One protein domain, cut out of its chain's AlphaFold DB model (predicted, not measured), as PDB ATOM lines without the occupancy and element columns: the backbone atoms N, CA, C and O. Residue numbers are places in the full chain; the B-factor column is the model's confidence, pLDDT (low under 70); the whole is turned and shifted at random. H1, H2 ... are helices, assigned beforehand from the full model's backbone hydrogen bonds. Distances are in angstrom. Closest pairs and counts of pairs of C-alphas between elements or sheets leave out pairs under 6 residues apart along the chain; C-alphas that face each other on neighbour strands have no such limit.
ATOM      1  N   ARG A 400     287.754 126.626 147.992       80.12
ATOM      2  CA  ARG A 400     287.402 127.434 149.177       80.12
ATOM      3  C   ARG A 400     285.889 127.402 149.433       80.12
ATOM      4  O   ARG A 400     285.460 127.307 150.580       80.12
ATOM      5  N   ARG A 401     285.078 127.428 148.371       84.75
ATOM      6  CA  ARG A 401     283.609 127.321 148.446       84.75
ATOM      7  C   ARG A 401     283.139 125.939 148.897       84.75
ATOM      8  O   ARG A 401     282.191 125.835 149.667       84.75
ATOM      9  N   LEU A 402     283.807 124.875 148.457       88.31
ATOM     10  CA  LEU A 402     283.540 123.529 148.956       88.31
ATOM     11  C   LEU A 402     283.863 123.441 150.454       88.31
ATOM     12  O   LEU A 402     283.027 122.998 151.239       88.31
ATOM     13  N   GLN A 403     285.040 123.935 150.851       84.56
ATOM     14  CA  GLN A 403     285.486 123.967 152.245       84.56
ATOM     15  C   GLN A 403     284.537 124.758 153.155       84.56
ATOM     16  O   GLN A 403     284.218 124.290 154.245       84.56
ATOM     17  N   SER A 404     284.004 125.903 152.714       82.06
ATOM     18  CA  SER A 404     283.054 126.680 153.528       82.06
ATOM     19  C   SER A 404     281.768 125.909 153.867       82.06
ATOM     20  O   SER A 404     281.102 126.227 154.852       82.06
ATOM     21  N   ARG A 405     281.430 124.861 153.099       86.00
ATOM     22  CA  ARG A 405     280.301 123.958 153.372       86.00
ATOM     23  C   ARG A 405     280.704 122.690 154.118       86.00
ATOM     24  O   ARG A 405     279.947 122.227 154.968       86.00
ATOM     25  N   THR A 406     281.866 122.117 153.824       89.31
ATOM     26  CA  THR A 406     282.297 120.839 154.410       89.31
ATOM     27  C   THR A 406     282.930 120.996 155.792       89.31
ATOM     28  O   THR A 406     282.714 120.139 156.652       89.31
ATOM     29  N   LEU A 407     283.648 122.094 156.056       86.31
ATOM     30  CA  LEU A 407     284.304 122.334 157.347       86.31
ATOM     31  C   LEU A 407     283.309 122.429 158.520       86.31
ATOM     32  O   LEU A 407     283.545 121.745 159.517       86.31
ATOM     33  N   PRO A 408     282.171 123.156 158.434       86.06
ATOM     34  CA  PRO A 408     281.184 123.177 159.518       86.06
ATOM     35  C   PRO A 408     280.588 121.794 159.824       86.06
ATOM     36  O   PRO A 408     280.395 121.441 160.985       86.06
ATOM     37  N   LEU A 409     280.343 120.978 158.791       88.62
ATOM     38  CA  LEU A 409     279.821 119.615 158.954       88.62
ATOM     39  C   LEU A 409     280.836 118.688 159.630       88.62
ATOM     40  O   LEU A 409     280.458 117.813 160.411       88.62
ATOM     41  N   TYR A 410     282.122 118.862 159.324       91.06
ATOM     42  CA  TYR A 410     283.188 118.120 159.984       91.06
ATOM     43  C   TYR A 410     283.379 118.575 161.431       91.06
ATOM     44  O   TYR A 410     283.493 117.730 162.316       91.06
ATOM     45  N   ARG A 411     283.337 119.888 161.687       89.75
ATOM     46  CA  ARG A 411     283.391 120.462 163.037       89.75
ATOM     47  C   ARG A 411     282.302 119.884 163.935       89.75
ATOM     48  O   ARG A 411     282.618 119.430 165.029       89.75
ATOM     49  N   GLN A 412     281.061 119.808 163.451       89.12
ATOM     50  CA  GLN A 412     279.970 119.186 164.206       89.12
ATOM     51  C   GLN A 412     280.272 117.717 164.542       89.12
ATOM     52  O   GLN A 412     280.125 117.299 165.683       89.12
ATOM     53  N   ALA A 413     280.766 116.940 163.575       90.81
ATOM     54  CA  ALA A 413     281.105 115.537 163.812       90.81
ATOM     55  C   ALA A 413     282.251 115.358 164.827       90.81
ATOM     56  O   ALA A 413     282.245 114.402 165.603       90.81
ATOM     57  N   VAL A 414     283.233 116.266 164.828       90.75
ATOM     58  CA  VAL A 414     284.297 116.309 165.840       90.75
ATOM     59  C   VAL A 414     283.714 116.641 167.210       90.75
ATOM     60  O   VAL A 414     284.021 115.936 168.170       90.75
ATOM     61  N   PHE A 415     282.865 117.667 167.301       89.44
ATOM     62  CA  PHE A 415     282.195 118.051 168.541       89.44
ATOM     63  C   PHE A 415     281.436 116.862 169.150       89.44
ATOM     64  O   PHE A 415     281.720 116.472 170.284       89.44
ATOM     65  N   ASP A 416     280.578 116.207 168.362       89.50
ATOM     66  CA  ASP A 416     279.789 115.051 168.801       89.50
ATOM     67  C   ASP A 416     280.698 113.893 169.265       89.50
ATOM     68  O   ASP A 416     280.437 113.223 170.265       89.50
ATOM     69  N   ALA A 417     281.809 113.651 168.559       90.06
ATOM     70  CA  ALA A 417     282.763 112.599 168.906       90.06
ATOM     71  C   ALA A 417     283.513 112.878 170.221       90.06
ATOM     72  O   ALA A 417     283.787 111.948 170.989       90.06
ATOM     73  N   LEU A 418     283.859 114.140 170.477       89.38
ATOM     74  CA  LEU A 418     284.580 114.570 171.674       89.38
ATOM     75  C   LEU A 418     283.662 114.736 172.890       89.38
ATOM     76  O   LEU A 418     284.117 114.564 174.019       89.38
ATOM     77  N   GLU A 419     282.372 114.998 172.697       87.25
ATOM     78  CA  GLU A 419     281.406 115.044 173.796       87.25
ATOM     79  C   GLU A 419     281.313 113.679 174.502       87.25
ATOM     80  O   GLU A 419     281.452 113.577 175.728       87.25
ATOM     81  N   VAL A 420     281.212 112.599 173.720       85.94
ATOM     82  CA  VAL A 420     281.118 111.220 174.232       85.94
ATOM     83  C   VAL A 420     282.418 110.764 174.919       85.94
ATOM     84  O   VAL A 420     282.387 109.880 175.780       85.94
ATOM     85  N   ALA A 421     283.559 111.399 174.628       82.69
ATOM     86  CA  ALA A 421     284.853 111.103 175.258       82.69
ATOM     87  C   ALA A 421     284.886 111.356 176.776       82.69
ATOM     88  O   ALA A 421     285.758 110.844 177.471       82.69
ATOM     89  N   THR A 422     283.943 112.148 177.287       79.38
ATOM     90  CA  THR A 422     283.829 112.489 178.716       79.38
ATOM     91  C   THR A 422     282.812 111.631 179.475       79.38
ATOM     92  O   THR A 422     282.561 111.875 180.654       79.38
ATOM     93  N   SER A 423     282.214 110.643 178.803       82.62
ATOM     94  CA  SER A 423     281.288 109.688 179.417       82.62
ATOM     95  C   SER A 423     282.012 108.684 180.321       82.62
ATOM     96  O   SER A 423     283.215 108.468 180.189       82.62
ATOM     97  N   ASP A 424     281.271 108.027 181.218       75.56
ATOM     98  CA  ASP A 424     281.824 107.018 182.138       75.56
ATOM     99  C   ASP A 424     282.419 105.794 181.410       75.56
ATOM    100  O   ASP A 424     283.221 105.050 181.975       75.56
ATOM    101  N   ALA A 425     282.037 105.585 180.146       81.75
ATOM    102  CA  ALA A 425     282.531 104.524 179.279       81.75
ATOM    103  C   ALA A 425     282.820 105.088 177.874       81.75
ATOM    104  O   ALA A 425     282.007 104.902 176.960       81.75
ATOM    105  N   PRO A 426     283.953 105.791 177.684       83.12
ATOM    106  CA  PRO A 426     284.267 106.403 176.404       83.12
ATOM    107  C   PRO A 426     284.452 105.327 175.319       83.12
ATOM    108  O   PRO A 426     284.963 104.236 175.596       83.12
ATOM    109  N   PRO A 427     284.043 105.605 174.069       85.75
ATOM    110  CA  PRO A 427     284.271 104.703 172.948       85.75
ATOM    111  C   PRO A 427     285.770 104.488 172.732       85.75
ATOM    112  O   PRO A 427     286.594 105.307 173.125       85.75
ATOM    113  N   SER A 428     286.146 103.394 172.066       87.88
ATOM    114  CA  SER A 428     287.555 103.143 171.742       87.88
ATOM    115  C   SER A 428     288.143 104.307 170.934       87.88
ATOM    116  O   SER A 428     287.589 104.675 169.895       87.88
ATOM    117  N   SER A 429     289.305 104.823 171.347       85.38
ATOM    118  CA  SER A 429     290.032 105.890 170.639       85.38
ATOM    119  C   SER A 429     290.282 105.537 169.162       85.38
ATOM    120  O   SER A 429     290.098 106.352 168.261       85.38
ATOM    121  N   THR A 430     290.564 104.267 168.865       86.69
ATOM    122  CA  THR A 430     290.722 103.786 167.480       86.69
ATOM    123  C   THR A 430     289.411 103.854 166.684       86.69
ATOM    124  O   THR A 430     289.398 104.229 165.509       86.69
ATOM    125  N   GLN A 431     288.281 103.524 167.313       87.38
ATOM    126  CA  GLN A 431     286.968 103.599 166.670       87.38
ATOM    127  C   GLN A 431     286.552 105.052 166.411       87.38
ATOM    128  O   GLN A 431     286.004 105.364 165.358       87.38
ATOM    129  N   THR A 432     286.829 105.951 167.350       89.69
ATOM    130  CA  THR A 432     286.509 107.373 167.214       89.69
ATOM    131  C   THR A 432     287.354 108.030 166.125       89.69
ATOM    132  O   THR A 432     286.793 108.661 165.231       89.69
ATOM    133  N   MET A 433     288.674 107.805 166.106       88.31
ATOM    134  CA  MET A 433     289.519 108.341 165.032       88.31
ATOM    135  C   MET A 433     289.183 107.764 163.663       88.31
ATOM    136  O   MET A 433     289.170 108.511 162.691       88.31
ATOM    137  N   SER A 434     288.879 106.467 163.557       87.94
ATOM    138  CA  SER A 434     288.464 105.892 162.269       87.94
ATOM    139  C   SER A 434     287.144 106.486 161.775       87.94
ATOM    140  O   SER A 434     287.029 106.780 160.588       87.94
ATOM    141  N   LYS A 435     286.175 106.748 162.664       90.25
ATOM    142  CA  LYS A 435     284.942 107.473 162.312       90.25
ATOM    143  C   LYS A 435     285.228 108.890 161.817       90.25
ATOM    144  O   LYS A 435     284.702 109.267 160.774       90.25
ATOM    145  N   LEU A 436     286.069 109.648 162.519       91.44
ATOM    146  CA  LEU A 436     286.443 111.003 162.105       91.44
ATOM    147  C   LEU A 436     287.220 111.001 160.782       91.44
ATOM    148  O   LEU A 436     286.924 111.805 159.907       91.44
ATOM    149  N   ALA A 437     288.135 110.052 160.576       89.50
ATOM    150  CA  ALA A 437     288.862 109.899 159.317       89.50
ATOM    151  C   ALA A 437     287.925 109.552 158.147       89.50
ATOM    152  O   ALA A 437     288.008 110.174 157.090       89.50
ATOM    153  N   MET A 438     286.984 108.620 158.346       90.31
ATOM    154  CA  MET A 438     285.951 108.314 157.347       90.31
ATOM    155  C   MET A 438     285.068 109.528 157.063       90.31
ATOM    156  O   MET A 438     284.706 109.760 155.913       90.31
ATOM    157  N   ARG A 439     284.739 110.327 158.086       92.00
ATOM    158  CA  ARG A 439     283.950 111.549 157.918       92.00
ATOM    159  C   ARG A 439     284.713 112.616 157.135       92.00
ATOM    160  O   ARG A 439     284.138 113.192 156.221       92.00
ATOM    161  N   ALA A 440     285.990 112.842 157.445       90.44
ATOM    162  CA  ALA A 440     286.852 113.755 156.696       90.44
ATOM    163  C   ALA A 440     286.954 113.329 155.223       90.44
ATOM    164  O   ALA A 440     286.761 114.152 154.330       90.44
ATOM    165  N   GLN A 441     287.146 112.030 154.964       89.88
ATOM    166  CA  GLN A 441     287.168 111.478 153.610       89.88
ATOM    167  C   GLN A 441     285.824 111.655 152.889       89.88
ATOM    168  O   GLN A 441     285.802 112.081 151.737       89.88
ATOM    169  N   ALA A 442     284.704 111.377 153.561       89.75
ATOM    170  CA  ALA A 442     283.361 111.557 153.009       89.75
ATOM    171  C   ALA A 442     283.018 113.027 152.716       89.75
ATOM    172  O   ALA A 442     282.109 113.298 151.939       89.75
ATOM    173  N   LEU A 443     283.727 113.971 153.335       91.25
ATOM    174  CA  LEU A 443     283.603 115.410 153.105       91.25
ATOM    175  C   LEU A 443     284.724 115.964 152.208       91.25
ATOM    176  O   LEU A 443     284.841 117.179 152.072       91.25
ATOM    177  N   ALA A 444     285.532 115.087 151.596       89.06
ATOM    178  CA  ALA A 444     286.668 115.437 150.742       89.06
ATOM    179  C   ALA A 444     287.670 116.413 151.397       89.06
ATOM    180  O   ALA A 444     288.287 117.233 150.720       89.06
ATOM    181  N   LEU A 445     287.837 116.326 152.720       86.81
ATOM    182  CA  LEU A 445     288.761 117.166 153.477       86.81
ATOM    183  C   LEU A 445     290.166 116.564 153.493       86.81
ATOM    184  O   LEU A 445     290.343 115.359 153.698       86.81
ATOM    185  N   SER A 446     291.174 117.418 153.320       83.69
ATOM    186  CA  SER A 446     292.568 117.018 153.485       83.69
ATOM    187  C   SER A 446     292.948 116.949 154.969       83.69
ATOM    188  O   SER A 446     292.295 117.541 155.829       83.69
ATOM    189  N   ALA A 447     294.065 116.285 155.280       75.50
ATOM    190  CA  ALA A 447     294.617 116.294 156.637       75.50
ATOM    191  C   ALA A 447     294.998 117.712 157.113       75.50
ATOM    192  O   ALA A 447     294.951 117.982 158.314       75.50
ATOM    193  N   GLY A 448     295.356 118.602 156.176       71.31
ATOM    194  CA  GLY A 448     295.635 120.012 156.453       71.31
ATOM    195  C   GLY A 448     294.395 120.782 156.906       71.31
ATOM    196  O   GLY A 448     294.516 121.647 157.763       71.31
ATOM    197  N   ASP A 449     293.212 120.398 156.419       77.31
ATOM    198  CA  ASP A 449     291.942 121.052 156.749       77.31
ATOM    199  C   ASP A 449     291.281 120.447 158.000       77.31
ATOM    200  O   ASP A 449     290.700 121.151 158.825       77.31
ATOM    201  N   SER A 450     291.374 119.123 158.174       81.62
ATOM    202  CA  SER A 450     290.694 118.413 159.266       81.62
ATOM    203  C   SER A 450     291.414 118.526 160.614       81.62
ATOM    204  O   SER A 450     290.777 118.485 161.668       81.62
ATOM    205  N   ARG A 451     292.753 118.615 160.610       80.19
ATOM    206  CA  ARG A 451     293.559 118.653 161.842       80.19
ATOM    207  C   ARG A 451     293.330 119.932 162.661       80.19
ATOM    208  O   ARG A 451     293.122 119.781 163.864       80.19
ATOM    209  N   PRO A 452     293.324 121.145 162.076       74.06
ATOM    210  CA  PRO A 452     293.059 122.371 162.831       74.06
ATOM    211  C   PRO A 452     291.698 122.339 163.531       74.06
ATOM    212  O   PRO A 452     291.632 122.591 164.729       74.06
ATOM    213  N   ILE A 453     290.644 121.898 162.832       81.62
ATOM    214  CA  ILE A 453     289.290 121.773 163.401       81.62
ATOM    215  C   ILE A 453     289.261 120.798 164.578       81.62
ATOM    216  O   ILE A 453     288.636 121.068 165.600       81.62
ATOM    217  N   PHE A 454     289.941 119.655 164.453       84.44
ATOM    218  CA  PHE A 454     290.023 118.699 165.552       84.44
ATOM    219  C   PHE A 454     290.685 119.304 166.792       84.44
ATOM    220  O   PHE A 454     290.177 119.146 167.898       84.44
ATOM    221  N   VAL A 455     291.817 119.988 166.606       77.75
ATOM    222  CA  VAL A 455     292.566 120.622 167.700       77.75
ATOM    223  C   VAL A 455     291.732 121.712 168.369       77.75
ATOM    224  O   VAL A 455     291.669 121.762 169.595       77.75
ATOM    225  N   GLU A 456     291.063 122.541 167.573       76.69
ATOM    226  CA  GLU A 456     290.184 123.609 168.039       76.69
ATOM    227  C   GLU A 456     289.070 123.073 168.950       76.69
ATOM    228  O   GLU A 456     288.963 123.477 170.109       76.69
ATOM    229  N   GLU A 457     288.272 122.115 168.469       83.94
ATOM    230  CA  GLU A 457     287.181 121.540 169.266       83.94
ATOM    231  C   GLU A 457     287.711 120.771 170.483       83.94
ATOM    232  O   GLU A 457     287.109 120.808 171.562       83.94
ATOM    233  N   ALA A 458     288.879 120.129 170.353       83.81
ATOM    234  CA  ALA A 458     289.528 119.448 171.464       83.81
ATOM    235  C   ALA A 458     289.866 120.403 172.611       83.81
ATOM    236  O   ALA A 458     289.584 120.083 173.774       83.81
ATOM    237  N   ARG A 459     290.410 121.581 172.285       79.62
ATOM    238  CA  ARG A 459     290.694 122.648 173.249       79.62
ATOM    239  C   ARG A 459     289.425 123.270 173.801       79.62
ATOM    240  O   ARG A 459     289.324 123.397 175.016       79.62
ATOM    241  N   ARG A 460     288.440 123.591 172.952       82.38
ATOM    242  CA  ARG A 460     287.154 124.160 173.392       82.38
ATOM    243  C   ARG A 460     286.493 123.271 174.444       82.38
ATOM    244  O   ARG A 460     286.062 123.759 175.490       82.38
ATOM    245  N   ARG A 461     286.474 121.953 174.218       86.56
ATOM    246  CA  ARG A 461     285.943 120.992 175.191       86.56
ATOM    247  C   ARG A 461     286.781 120.932 176.471       86.56
ATOM    248  O   ARG A 461     286.196 120.917 177.550       86.56
ATOM    249  N   ALA A 462     288.114 120.932 176.374       83.81
ATOM    250  CA  ALA A 462     288.989 120.961 177.550       83.81
ATOM    251  C   ALA A 462     288.747 122.211 178.415       83.81
ATOM    252  O   ALA A 462     288.548 122.079 179.623       83.81
ATOM    253  N   SER A 463     288.691 123.399 177.802       83.31
ATOM    254  CA  SER A 463     288.394 124.661 178.491       83.31
ATOM    255  C   SER A 463     287.028 124.626 179.174       83.31
ATOM    256  O   SER A 463     286.921 124.988 180.341       83.31
ATOM    257  N   SER A 464     285.996 124.115 178.492       85.88
ATOM    258  CA  SER A 464     284.651 123.974 179.068       85.88
ATOM    259  C   SER A 464     284.636 123.075 180.311       85.88
ATOM    260  O   SER A 464     284.021 123.438 181.311       85.88
ATOM    261  N   LEU A 465     285.350 121.943 180.301       87.38
ATOM    262  CA  LEU A 465     285.441 121.059 181.471       87.38
ATOM    263  C   LEU A 465     286.162 121.721 182.653       87.38
ATOM    264  O   LEU A 465     285.808 121.484 183.810       87.38
ATOM    265  N   ILE A 466     287.181 122.532 182.365       84.88
ATOM    266  CA  ILE A 466     287.927 123.275 183.382       84.88
ATOM    267  C   ILE A 466     287.053 124.374 183.986       84.88
ATOM    268  O   ILE A 466     286.932 124.417 185.209       84.88
ATOM    269  N   SER A 467     286.396 125.193 183.164       86.12
ATOM    270  CA  SER A 467     285.481 126.242 183.633       86.12
ATOM    271  C   SER A 467     284.330 125.649 184.461       86.12
ATOM    272  O   SER A 467     284.043 126.120 185.561       86.12
ATOM    273  N   ASP A 468     283.766 124.504 184.055       87.69
ATOM    274  CA  ASP A 468     282.776 123.766 184.853       87.69
ATOM    275  C   ASP A 468     283.312 123.349 186.236       87.69
ATOM    276  O   ASP A 468     282.602 123.424 187.246       87.69
ATOM    277  N   ALA A 469     284.561 122.876 186.301       87.25
ATOM    278  CA  ALA A 469     285.205 122.494 187.556       87.25
ATOM    279  C   ALA A 469     285.455 123.716 188.455       87.25
ATOM    280  O   ALA A 469     285.198 123.659 189.662       87.25
ATOM    281  N   VAL A 470     285.888 124.832 187.869       85.94
ATOM    282  CA  VAL A 470     286.079 126.110 188.563       85.94
ATOM    283  C   VAL A 470     284.756 126.650 189.104       85.94
ATOM    284  O   VAL A 470     284.663 126.966 190.292       85.94
ATOM    285  N   ALA A 471     283.697 126.663 188.297       86.88
ATOM    286  CA  ALA A 471     282.371 127.105 188.716       86.88
ATOM    287  C   ALA A 471     281.832 126.264 189.889       86.88
ATOM    288  O   ALA A 471     281.192 126.785 190.807       86.88
ATOM    289  N   ARG A 472     282.112 124.953 189.915       88.12
ATOM    290  CA  ARG A 472     281.778 124.086 191.062       88.12
ATOM    291  C   ARG A 472     282.584 124.449 192.310       88.12
ATOM    292  O   ARG A 472     282.004 124.486 193.396       88.12
ATOM    293  N   GLN A 473     283.871 124.764 192.165       86.44
ATOM    294  CA  GLN A 473     284.718 125.219 193.270       86.44
ATOM    295  C   GLN A 473     284.237 126.556 193.845       86.44
ATOM    296  O   GLN A 473     284.141 126.686 195.065       86.44
ATOM    297  N   GLN A 474     283.903 127.529 192.996       86.19
ATOM    298  CA  GLN A 474     283.387 128.838 193.415       86.19
ATOM    299  C   GLN A 474     282.060 128.710 194.185       86.19
ATOM    300  O   GLN A 474     281.817 129.442 195.139       86.19
ATOM    301  N   ARG A 475     281.232 127.710 193.847       89.00
ATOM    302  CA  ARG A 475     280.009 127.350 194.595       89.00
ATOM    303  C   ARG A 475     280.275 126.557 195.886       89.00
ATOM    304  O   ARG A 475     279.329 126.118 196.534       89.00
ATOM    305  N   GLY A 476     281.537 126.327 196.252       86.25
ATOM    306  CA  GLY A 476     281.939 125.566 197.436       86.25
ATOM    307  C   GLY A 476     281.856 124.040 197.286       86.25
ATOM    308  O   GLY A 476     282.122 123.324 198.252       86.25
ATOM    309  N   ASN A 477     281.531 123.513 196.100       88.44
ATOM    310  CA  ASN A 477     281.473 122.074 195.836       88.44
ATOM    311  C   ASN A 477     282.853 121.532 195.431       88.44
ATOM    312  O   ASN A 477     283.125 121.269 194.258       88.44
ATOM    313  N   VAL A 478     283.726 121.361 196.426       84.12
ATOM    314  CA  VAL A 478     285.111 120.905 196.224       84.12
ATOM    315  C   VAL A 478     285.165 119.495 195.625       84.12
ATOM    316  O   VAL A 478     285.975 119.242 194.739       84.12
ATOM    317  N   GLU A 479     284.303 118.574 196.063       84.69
ATOM    318  CA  GLU A 479     284.289 117.199 195.542       84.69
ATOM    319  C   GLU A 479     283.870 117.153 194.069       84.69
ATOM    320  O   GLU A 479     284.529 116.500 193.262       84.69
ATOM    321  N   GLY A 480     282.835 117.909 193.688       85.69
ATOM    322  CA  GLY A 480     282.405 118.026 192.294       85.69
ATOM    323  C   GLY A 480     283.413 118.759 191.402       85.69
ATOM    324  O   GLY A 480     283.498 118.466 190.206       85.69
ATOM    325  N   ALA A 481     284.193 119.688 191.962       85.62
ATOM    326  CA  ALA A 481     285.306 120.323 191.261       85.62
ATOM    327  C   ALA A 481     286.448 119.324 191.003       85.62
ATOM    328  O   ALA A 481     286.935 119.227 189.879       85.62
ATOM    329  N   LEU A 482     286.823 118.519 192.005       83.94
ATOM    330  CA  LEU A 482     287.844 117.475 191.859       83.94
ATOM    331  C   LEU A 482     287.420 116.363 190.887       83.94
ATOM    332  O   LEU A 482     288.251 115.896 190.109       83.94
ATOM    333  N   ASP A 483     286.147 115.958 190.895       85.56
ATOM    334  CA  ASP A 483     285.596 115.032 189.895       85.56
ATOM    335  C   ASP A 483     285.672 115.619 188.475       85.56
ATOM    336  O   ASP A 483     286.106 114.946 187.540       85.56
ATOM    337  N   GLY A 484     285.344 116.908 188.329       86.19
ATOM    338  CA  GLY A 484     285.505 117.649 187.078       86.19
ATOM    339  C   GLY A 484     286.949 117.645 186.571       86.19
ATOM    340  O   GLY A 484     287.187 117.288 185.421       86.19
ATOM    341  N   LEU A 485     287.925 117.939 187.436       85.00
ATOM    342  CA  LEU A 485     289.345 117.905 187.064       85.00
ATOM    343  C   LEU A 485     289.817 116.509 186.656       85.00
ATOM    344  O   LEU A 485     290.570 116.377 185.692       85.00
ATOM    345  N   ARG A 486     289.364 115.455 187.345       85.25
ATOM    346  CA  ARG A 486     289.675 114.075 186.941       85.25
ATOM    347  C   ARG A 486     289.129 113.770 185.552       85.25
ATOM    348  O   ARG A 486     289.859 113.206 184.743       85.25
ATOM    349  N   LYS A 487     287.898 114.195 185.250       86.62
ATOM    350  CA  LYS A 487     287.307 114.067 183.909       86.62
ATOM    351  C   LYS A 487     288.118 114.815 182.854       86.62
ATOM    352  O   LYS A 487     288.353 114.253 181.789       86.62
ATOM    353  N   THR A 488     288.618 116.013 183.157       86.38
ATOM    354  CA  THR A 488     289.511 116.766 182.258       86.38
ATOM    355  C   THR A 488     290.806 116.007 181.967       86.38
ATOM    356  O   THR A 488     291.213 115.914 180.810       86.38
ATOM    357  N   VAL A 489     291.443 115.414 182.980       84.00
ATOM    358  CA  VAL A 489     292.666 114.614 182.779       84.00
ATOM    359  C   VAL A 489     292.357 113.333 181.996       84.00
ATOM    360  O   VAL A 489     293.083 113.001 181.061       84.00
ATOM    361  N   SER A 490     291.277 112.620 182.323       85.44
ATOM    362  CA  SER A 490     290.843 111.440 181.562       85.44
ATOM    363  C   SER A 490     290.580 111.775 180.093       85.44
ATOM    364  O   SER A 490     291.009 111.035 179.211       85.44
ATOM    365  N   TYR A 491     289.948 112.919 179.832       87.75
ATOM    366  CA  TYR A 491     289.732 113.445 178.491       87.75
ATOM    367  C   TYR A 491     291.050 113.761 177.769       87.75
ATOM    368  O   TYR A 491     291.232 113.362 176.622       87.75
ATOM    369  N   ALA A 492     292.001 114.412 178.440       82.94
ATOM    370  CA  ALA A 492     293.311 114.713 177.871       82.94
ATOM    371  C   ALA A 492     294.114 113.442 177.538       82.94
ATOM    372  O   ALA A 492     294.684 113.341 176.453       82.94
ATOM    373  N   ASN A 493     294.094 112.432 178.411       83.19
ATOM    374  CA  ASN A 493     294.702 111.128 178.130       83.19
ATOM    375  C   ASN A 493     294.046 110.455 176.918       83.19
ATOM    376  O   ASN A 493     294.740 109.961 176.030       83.19
ATOM    377  N   TYR A 494     292.714 110.492 176.845       85.88
ATOM    378  CA  TYR A 494     291.965 109.971 175.707       85.88
ATOM    379  C   TYR A 494     292.303 110.703 174.397       85.88
ATOM    380  O   TYR A 494     292.474 110.062 173.362       85.88
ATOM    381  N   LEU A 495     292.473 112.029 174.427       84.12
ATOM    382  CA  LEU A 495     292.950 112.808 173.280       84.12
ATOM    383  C   LEU A 495     294.373 112.419 172.860       84.12
ATOM    384  O   LEU A 495     294.635 112.279 171.665       84.12
ATOM    385  N   GLY A 496     295.279 112.215 173.820       79.00
ATOM    386  CA  GLY A 496     296.632 111.724 173.550       79.00
ATOM    387  C   GLY A 496     296.610 110.374 172.830       79.00
ATOM    388  O   GLY A 496     297.305 110.184 171.829       79.00
ATOM    389  N   GLU A 497     295.739 109.458 173.266       83.44
ATOM    390  CA  GLU A 497     295.511 108.194 172.566       83.44
ATOM    391  C   GLU A 497     294.924 108.401 171.167       83.44
ATOM    392  O   GLU A 497     295.438 107.819 170.214       83.44
ATOM    393  N   LEU A 498     293.889 109.235 171.012       84.38
ATOM    394  CA  LEU A 498     293.277 109.533 169.712       84.38
ATOM    395  C   LEU A 498     294.323 110.010 168.703       84.38
ATOM    396  O   LEU A 498     294.443 109.454 167.613       84.38
ATOM    397  N   VAL A 499     295.122 111.004 169.075       78.31
ATOM    398  CA  VAL A 499     296.101 111.601 168.166       78.31
ATOM    399  C   VAL A 499     297.274 110.651 167.891       78.31
ATOM    400  O   VAL A 499     297.746 110.602 166.761       78.31
ATOM    401  N   SER A 500     297.676 109.798 168.840       77.12
ATOM    402  CA  SER A 500     298.649 108.725 168.548       77.12
ATOM    403  C   SER A 500     298.141 107.730 167.487       77.12
ATOM    404  O   SER A 500     298.918 107.093 166.779       77.12
ATOM    405  N   LYS A 501     296.815 107.584 167.342       78.69
ATOM    406  CA  LYS A 501     296.183 106.689 166.356       78.69
ATOM    407  C   LYS A 501     295.857 107.365 165.027       78.69
ATOM    408  O   LYS A 501     295.501 106.662 164.084       78.69
ATOM    409  N   SER A 502     295.971 108.687 164.925       73.25
ATOM    410  CA  SER A 502     295.635 109.429 163.704       73.25
ATOM    411  C   SER A 502     296.740 109.396 162.644       73.25
ATOM    412  O   SER A 502     296.487 109.735 161.489       73.25
ATOM    413  N   GLY A 503     297.962 109.000 163.022       68.69
ATOM    414  CA  GLY A 503     299.126 109.026 162.135       68.69
ATOM    415  C   GLY A 503     299.634 110.440 161.829       68.69
ATOM    416  O   GLY A 503     300.412 110.613 160.897       68.69
ATOM    417  N   TRP A 504     299.222 111.457 162.597       68.75
ATOM    418  CA  TRP A 504     299.689 112.850 162.457       68.75
ATOM    419  C   TRP A 504     301.118 113.086 162.986       68.75
ATOM    420  O   TRP A 504     301.540 114.233 163.152       68.75
ATOM    421  N   GLU A 505     301.861 112.018 163.274       54.75
ATOM    422  CA  GLU A 505     303.176 112.056 163.907       54.75
ATOM    423  C   GLU A 505     304.249 112.592 162.949       54.75
ATOM    424  O   GLU A 505     304.774 111.879 162.097       54.75
ATOM    425  N   SER A 506     304.614 113.864 163.123       48.94
ATOM    426  CA  SER A 506     305.894 114.396 162.642       48.94
ATOM    427  C   SER A 506     306.840 114.852 163.757       48.94
ATOM    428  O   SER A 506     307.981 115.179 163.457       48.94
ATOM    429  N   LEU A 507     306.444 114.825 165.038       41.00
ATOM    430  CA  LEU A 507     307.284 115.249 166.169       41.00
ATOM    431  C   LEU A 507     306.884 114.515 167.467       41.00
ATOM    432  O   LEU A 507     305.866 114.847 168.059       41.00
ATOM    433  N   GLY A 508     307.722 113.580 167.930       44.94
ATOM    434  CA  GLY A 508     307.694 113.025 169.296       44.94
ATOM    435  C   GLY A 508     306.745 111.838 169.514       44.94
ATOM    436  O   GLY A 508     305.536 111.958 169.392       44.94
ATOM    437  N   SER A 509     307.307 110.687 169.883       42.47
ATOM    438  CA  SER A 509     306.639 109.381 170.005       42.47
ATOM    439  C   SER A 509     305.900 109.142 171.333       42.47
ATOM    440  O   SER A 509     305.731 107.988 171.729       42.47
ATOM    441  N   GLU A 510     305.503 110.190 172.063       56.25
ATOM    442  CA  GLU A 510     304.860 110.038 173.376       56.25
ATOM    443  C   GLU A 510     303.484 110.730 173.447       56.25
ATOM    444  O   GLU A 510     303.380 111.914 173.119       56.25
ATOM    445  N   PRO A 511     302.431 110.040 173.942       51.00
ATOM    446  CA  PRO A 511     301.083 110.600 174.109       51.00
ATOM    447  C   PRO A 511     301.046 111.891 174.940       51.00
ATOM    448  O   PRO A 511     300.219 112.763 174.690       51.00
ATOM    449  N   MET A 512     301.967 112.030 175.900       55.22
ATOM    450  CA  MET A 512     302.125 113.238 176.715       55.22
ATOM    451  C   MET A 512     302.588 114.435 175.880       55.22
ATOM    452  O   MET A 512     301.958 115.483 175.943       55.22
ATOM    453  N   GLY A 513     303.606 114.275 175.026       58.69
ATOM    454  CA  GLY A 513     304.107 115.362 174.172       58.69
ATOM    455  C   GLY A 513     303.065 115.874 173.171       58.69
ATOM    456  O   GLY A 513     303.081 117.040 172.789       58.69
ATOM    457  N   ILE A 514     302.112 115.018 172.801       58.59
ATOM    458  CA  ILE A 514     300.973 115.347 171.945       58.59
ATOM    459  C   ILE A 514     299.943 116.203 172.700       58.59
ATOM    460  O   ILE A 514     299.517 117.241 172.199       58.59
ATOM    461  N   VAL A 515     299.567 115.818 173.923       61.62
ATOM    462  CA  VAL A 515     298.672 116.628 174.770       61.62
ATOM    463  C   VAL A 515     299.313 117.975 175.099       61.62
ATOM    464  O   VAL A 515     298.650 119.004 175.018       61.62
ATOM    465  N   GLU A 516     300.615 118.001 175.371       61.81
ATOM    466  CA  GLU A 516     301.371 119.239 175.589       61.81
ATOM    467  C   GLU A 516     301.512 120.097 174.328       61.81
ATOM    468  O   GLU A 516     301.700 121.305 174.413       61.81
ATOM    469  N   GLN A 517     301.410 119.512 173.138       64.75
ATOM    470  CA  GLN A 517     301.436 120.275 171.896       64.75
ATOM    471  C   GLN A 517     300.091 120.950 171.596       64.75
ATOM    472  O   GLN A 517     300.087 122.036 171.016       64.75
ATOM    473  N   TYR A 518     298.968 120.320 171.966       64.50
ATOM    474  CA  TYR A 518     297.627 120.769 171.563       64.50
ATOM    475  C   TYR A 518     296.784 121.368 172.690       64.50
ATOM    476  O   TYR A 518     295.987 122.260 172.421       64.50
ATOM    477  N   LEU A 519     296.939 120.895 173.928       68.06
ATOM    478  CA  LEU A 519     296.145 121.310 175.091       68.06
ATOM    479  C   LEU A 519     296.939 122.117 176.124       68.06
ATOM    480  O   LEU A 519     296.348 122.562 177.104       68.06
ATOM    481  N   ALA A 520     298.252 122.296 175.965       63.81
ATOM    482  CA  ALA A 520     298.986 123.184 176.860       63.81
ATOM    483  C   ALA A 520     298.636 124.652 176.588       63.81
ATOM    484  O   ALA A 520     298.333 125.034 175.456       63.81
ATOM    485  N   ALA A 521     298.699 125.468 177.642       66.56
ATOM    486  CA  ALA A 521     298.355 126.888 177.619       66.56
ATOM    487  C   ALA A 521     296.852 127.172 177.398       66.56
ATOM    488  O   ALA A 521     296.474 127.981 176.550       66.56
ATOM    489  N   LEU A 522     295.977 126.511 178.163       71.19
ATOM    490  CA  LEU A 522     294.575 126.930 178.283       71.19
ATOM    491  C   LEU A 522     294.508 128.216 179.115       71.19
ATOM    492  O   LEU A 522     295.083 128.285 180.201       71.19
ATOM    493  N   SER A 523     293.847 129.241 178.579       67.38
ATOM    494  CA  SER A 523     293.626 130.515 179.262       67.38
ATOM    495  C   SER A 523     292.402 130.407 180.166       67.38
ATOM    496  O   SER A 523     291.322 130.058 179.689       67.38
ATOM    497  N   LEU A 524     292.588 130.714 181.445       69.50
ATOM    498  CA  LEU A 524     291.514 130.991 182.395       69.50
ATOM    499  C   LEU A 524     291.502 132.492 182.658       69.50
ATOM    500  O   LEU A 524     292.568 133.113 182.609       69.50
ATOM    501  N   ASP A 525     290.329 133.062 182.919       74.12
ATOM    502  CA  ASP A 525     290.260 134.438 183.411       74.12
ATOM    503  C   ASP A 525     290.888 134.552 184.818       74.12
ATOM    504  O   ASP A 525     291.211 133.543 185.454       74.12
ATOM    505  N   ASP A 526     291.130 135.774 185.297       73.06
ATOM    506  CA  ASP A 526     291.861 135.995 186.553       73.06
ATOM    507  C   ASP A 526     291.150 135.365 187.768       73.06
ATOM    508  O   ASP A 526     291.798 134.784 188.648       73.06
ATOM    509  N   ASP A 527     289.815 135.413 187.791       75.06
ATOM    510  CA  ASP A 527     288.987 134.860 188.865       75.06
ATOM    511  C   ASP A 527     288.959 133.323 188.817       75.06
ATOM    512  O   ASP A 527     289.042 132.643 189.851       75.06
ATOM    513  N   GLU A 528     288.872 132.749 187.618       77.88
ATOM    514  CA  GLU A 528     288.922 131.319 187.370       77.88
ATOM    515  C   GLU A 528     290.315 130.751 187.657       77.88
ATOM    516  O   GLU A 528     290.443 129.690 188.277       77.88
ATOM    517  N   GLY A 529     291.361 131.477 187.266       76.31
ATOM    518  CA  GLY A 529     292.760 131.160 187.521       76.31
ATOM    519  C   GLY A 529     293.065 131.140 189.015       76.31
ATOM    520  O   GLY A 529     293.601 130.149 189.519       76.31
ATOM    521  N   ALA A 530     292.642 132.170 189.752       78.31
ATOM    522  CA  ALA A 530     292.788 132.227 191.204       78.31
ATOM    523  C   ALA A 530     292.013 131.095 191.904       78.31
ATOM    524  O   ALA A 530     292.545 130.417 192.790       78.31
ATOM    525  N   ALA A 531     290.771 130.831 191.484       79.75
ATOM    526  CA  ALA A 531     289.956 129.745 192.030       79.75
ATOM    527  C   ALA A 531     290.559 128.358 191.745       79.75
ATOM    528  O   ALA A 531     290.523 127.475 192.614       79.75
ATOM    529  N   MET A 532     291.145 128.169 190.560       80.31
ATOM    530  CA  MET A 532     291.832 126.943 190.166       80.31
ATOM    531  C   MET A 532     293.125 126.737 190.960       80.31
ATOM    532  O   MET A 532     293.335 125.660 191.521       80.31
ATOM    533  N   GLN A 533     293.966 127.764 191.091       75.69
ATOM    534  CA  GLN A 533     295.171 127.695 191.919       75.69
ATOM    535  C   GLN A 533     294.830 127.383 193.381       75.69
ATOM    536  O   GLN A 533     295.423 126.484 193.980       75.69
ATOM    537  N   ALA A 534     293.814 128.045 193.941       77.44
ATOM    538  CA  ALA A 534     293.341 127.781 195.296       77.44
ATOM    539  C   ALA A 534     292.822 126.341 195.469       77.44
ATOM    540  O   ALA A 534     292.923 125.766 196.556       77.44
ATOM    541  N   LEU A 535     292.261 125.732 194.417       77.69
ATOM    542  CA  LEU A 535     291.878 124.321 194.411       77.69
ATOM    543  C   LEU A 535     293.108 123.402 194.374       77.69
ATOM    544  O   LEU A 535     293.167 122.463 195.165       77.69
ATOM    545  N   LEU A 536     294.095 123.683 193.521       73.88
ATOM    546  CA  LEU A 536     295.308 122.869 193.364       73.88
ATOM    547  C   LEU A 536     296.241 122.929 194.579       73.88
ATOM    548  O   LEU A 536     296.868 121.927 194.923       73.88
ATOM    549  N   GLN A 537     296.277 124.058 195.290       74.19
ATOM    550  CA  GLN A 537     297.040 124.215 196.533       74.19
ATOM    551  C   GLN A 537     296.436 123.436 197.719       74.19
ATOM    552  O   GLN A 537     297.112 123.209 198.729       74.19
ATOM    553  N   LYS A 538     295.179 122.965 197.633       75.12
ATOM    554  CA  LYS A 538     294.588 122.124 198.686       75.12
ATOM    555  C   LYS A 538     295.276 120.756 198.706       75.12
ATOM    556  O   LYS A 538     295.245 120.004 197.738       75.12
ATOM    557  N   LYS A 539     295.790 120.358 199.874       56.88
ATOM    558  CA  LYS A 539     296.446 119.051 200.106       56.88
ATOM    559  C   LYS A 539     295.598 117.842 199.665       56.88
ATOM    560  O   LYS A 539     296.145 116.834 199.226       56.88
ATOM    561  N   ALA A 540     294.270 117.953 199.751       58.59
ATOM    562  CA  ALA A 540     293.327 116.945 199.266       58.59
ATOM    563  C   ALA A 540     293.303 116.829 197.729       58.59
ATOM    564  O   ALA A 540     293.172 115.723 197.219       58.59
ATOM    565  N   ALA A 541     293.489 117.931 196.996       61.19
ATOM    566  CA  ALA A 541     293.595 117.936 195.538       61.19
ATOM    567  C   ALA A 541     294.908 117.293 195.074       61.19
ATOM    568  O   ALA A 541     294.890 116.424 194.207       61.19
ATOM    569  N   ALA A 542     296.029 117.626 195.725       61.56
ATOM    570  CA  ALA A 542     297.330 117.011 195.452       61.56
ATOM    571  C   ALA A 542     297.315 115.483 195.668       61.56
ATOM    572  O   ALA A 542     297.850 114.730 194.855       61.56
ATOM    573  N   ALA A 543     296.643 115.008 196.723       61.22
ATOM    574  CA  ALA A 543     296.455 113.578 196.974       61.22
ATOM    575  C   ALA A 543     295.459 112.915 196.000       61.22
ATOM    576  O   ALA A 543     295.630 111.752 195.644       61.22
ATOM    577  N   ALA A 544     294.421 113.641 195.569       63.16
ATOM    578  CA  ALA A 544     293.366 113.145 194.685       63.16
ATOM    579  C   ALA A 544     293.753 113.092 193.199       63.16
ATOM    580  O   ALA A 544     293.126 112.327 192.461       63.16
ATOM    581  N   LEU A 545     294.718 113.913 192.773       65.81
ATOM    582  CA  LEU A 545     295.183 114.030 191.387       65.81
ATOM    583  C   LEU A 545     296.484 113.251 191.132       65.81
ATOM    584  O   LEU A 545     296.687 112.782 190.018       65.81
ATOM    585  N   GLY A 546     297.352 113.046 192.131       71.19
ATOM    586  CA  GLY A 546     298.547 112.202 191.981       71.19
ATOM    587  C   GLY A 546     299.408 112.569 190.758       71.19
ATOM    588  O   GLY A 546     299.728 113.736 190.543       71.19
ATOM    589  N   THR A 547     299.762 111.581 189.926       63.66
ATOM    590  CA  THR A 547     300.542 111.771 188.684       63.66
ATOM    591  C   THR A 547     299.802 112.566 187.603       63.66
ATOM    592  O   THR A 547     300.442 113.159 186.738       63.66
ATOM    593  N   SER A 548     298.471 112.649 187.672       68.12
ATOM    594  CA  SER A 548     297.641 113.462 186.777       68.12
ATOM    595  C   SER A 548     297.790 114.968 187.015       68.12
ATOM    596  O   SER A 548     297.439 115.758 186.140       68.12
ATOM    597  N   GLY A 549     298.341 115.373 188.165       67.75
ATOM    598  CA  GLY A 549     298.616 116.776 188.476       67.75
ATOM    599  C   GLY A 549     299.627 117.416 187.522       67.75
ATOM    600  O   GLY A 549     299.427 118.553 187.123       67.75
ATOM    601  N   ALA A 550     300.652 116.677 187.081       69.56
ATOM    602  CA  ALA A 550     301.666 117.202 186.161       69.56
ATOM    603  C   ALA A 550     301.085 117.544 184.776       69.56
ATOM    604  O   ALA A 550     301.405 118.584 184.208       69.56
ATOM    605  N   LEU A 551     300.183 116.700 184.263       71.94
ATOM    606  CA  LEU A 551     299.479 116.947 183.004       71.94
ATOM    607  C   LEU A 551     298.540 118.155 183.122       71.94
ATOM    608  O   LEU A 551     298.525 119.006 182.237       71.94
ATOM    609  N   LEU A 552     297.813 118.276 184.236       73.19
ATOM    610  CA  LEU A 552     296.951 119.430 184.485       73.19
ATOM    611  C   LEU A 552     297.760 120.734 184.622       73.19
ATOM    612  O   LEU A 552     297.366 121.756 184.069       73.19
ATOM    613  N   SER A 553     298.912 120.699 185.298       72.56
ATOM    614  CA  SER A 553     299.844 121.832 185.379       72.56
ATOM    615  C   SER A 553     300.395 122.226 184.006       72.56
ATOM    616  O   SER A 553     300.493 123.411 183.709       72.56
ATOM    617  N   SER A 554     300.689 121.251 183.140       71.12
ATOM    618  CA  SER A 554     301.115 121.507 181.757       71.12
ATOM    619  C   SER A 554     299.990 122.140 180.916       71.12
ATOM    620  O   SER A 554     300.211 123.114 180.193       71.12
ATOM    621  N   MET A 555     298.743 121.674 181.086       73.00
ATOM    622  CA  MET A 555     297.551 122.283 180.474       73.00
ATOM    623  C   MET A 555     297.332 123.734 180.934       73.00
ATOM    624  O   MET A 555     297.026 124.603 180.119       73.00
ATOM    625  N   LEU A 556     297.557 124.008 182.222       71.75
ATOM    626  CA  LEU A 556     297.362 125.306 182.876       71.75
ATOM    627  C   LEU A 556     298.637 126.161 182.951       71.75
ATOM    628  O   LEU A 556     298.717 127.065 183.776       71.75
ATOM    629  N   ALA A 557     299.636 125.926 182.099       71.50
ATOM    630  CA  ALA A 557     300.929 126.614 182.182       71.50
ATOM    631  C   ALA A 557     300.857 128.158 182.046       71.50
ATOM    632  O   ALA A 557     301.801 128.847 182.436       71.50
ATOM    633  N   LEU A 558     299.751 128.716 181.526       68.31
ATOM    634  CA  LEU A 558     299.457 130.163 181.522       68.31
ATOM    635  C   LEU A 558     298.931 130.696 182.857       68.31
ATOM    636  O   LEU A 558     298.952 131.897 183.097       68.31
ATOM    637  N   SER A 559     298.442 129.831 183.724       68.44
ATOM    638  CA  SER A 559     297.980 130.192 185.060       68.44
ATOM    639  C   SER A 559     298.972 129.720 186.121       68.44
ATOM    640  O   SER A 559     298.657 129.776 187.300       68.44
ATOM    641  N   ASP A 560     300.164 129.250 185.739       71.38
ATOM    642  CA  ASP A 560     301.219 128.860 186.676       71.38
ATOM    643  C   ASP A 560     302.058 130.083 187.092       71.38
ATOM    644  O   ASP A 560     302.550 130.841 186.245       71.38
ATOM    645  N   GLU A 561     302.226 130.278 188.402       70.06
ATOM    646  CA  GLU A 561     303.098 131.316 188.964       70.06
ATOM    647  C   GLU A 561     304.572 131.048 188.637       70.06
ATOM    648  O   GLU A 561     305.335 131.989 188.417       70.06
ATOM    649  N   ALA A 562     304.982 129.777 188.535       70.88
ATOM    650  CA  ALA A 562     306.377 129.415 188.282       70.88
ATOM    651  C   ALA A 562     306.882 129.903 186.912       70.88
ATOM    652  O   ALA A 562     308.078 130.135 186.734       70.88
TER     653      ALA A 562
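AT A GLANCE: This is residues 400 to 562 of the 714 residues of the protein "Hypothetical protein" of Coccolithus braarudii (UniProt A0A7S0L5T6). Two long helices, H3 and H4, lie side by side as a hairpin along the longest axis; a shorter hairpin, H1 and H2, joins them toward one end, H1 packing on H3 and H2 on the end of H4. Four short helices complete the domain: H5 and H8 cross H4, H6 crosses the far end of H3, and H7 lies between H6 and H8 along the chain. The printed part has 163 residues with eight named helices, H1 to H8 in order, and no named strand: all helix, with packing part aligned, part crossed. It is compact, with a radius of gyration of the C-alphas of 16.6 A, yet elongated, spanning 50 by 31 by 31 A.

HOW THE PARTS SIT: H1, residues 400 to 420, and H2, residues 429 to 442, form a helical hairpin at a shallow tilt of 19 degrees, opposite ways; their closest C-alphas, Tyr 410 and Ala 440, are 6.6 A apart. H1 touches residues 449 to 461 alone of H3, residues 447 to 474, at a steep tilt of 41 degrees, closest at C-alphas Arg 411 and Ile 453, 6.1 A. H3 and H4, residues 478 to 501, form a second helical hairpin at a shallow tilt of 12 degrees, closest at C-alphas Ala 469 and Ala 481, 4.3 A. H4 is the hub, touching five helices. Its residues 494 to 501 alone touch residues 429 to 433 of H2, closest at C-alphas Ser 429 and Leu 498, 5.0 A. H5, residues 511 to 518, touches H4 about perpendicular at 80 degrees, closest at C-alphas Gly 496 and Pro 511, 4.6 A. H6, residues 526 to 536, touches H3 about perpendicular at 75 degrees, closest at C-alphas Val 470 and Met 532, 6.0 A. H7, residues 539 to 545, only just touches H4, with 3 pairs of C-alphas within 8 A, closest at Leu 482 and Ala 541, 6.8 A. H8, residues 548 to 555, touches H4, closest at C-alphas Val 489 and Ser 548, 6.5 A, and H5, closest at C-alphas Glu 516 and Ser 554, 6.6 A. Every O i to N i+4 pair is within hydrogen-bond range in H2 and H4 to H8; in H1 it is 13 of 17, in H3 22 of 24.

IN THESE COORDINATES: H1 begins at C-alpha 400, (287.402, 127.434, 149.177), measures 30.5 A and has a kink of 30 degrees near residue 407. H2 measures 19.7 A, H3 40.4 A and H4 34.9 A, ending at C-alpha 501, (296.183, 106.689, 166.356). H8 ends at C-alpha 555, (297.551, 122.283, 180.474).

THE WHOLE: The C-alphas farthest apart, Arg 401 and Lys 539, are 53.9 A apart. The printed part has no cut and no long link. Its mean pLDDT is 78.3; 34 residues are under 70, among them 503 to 521 and 539 to 545.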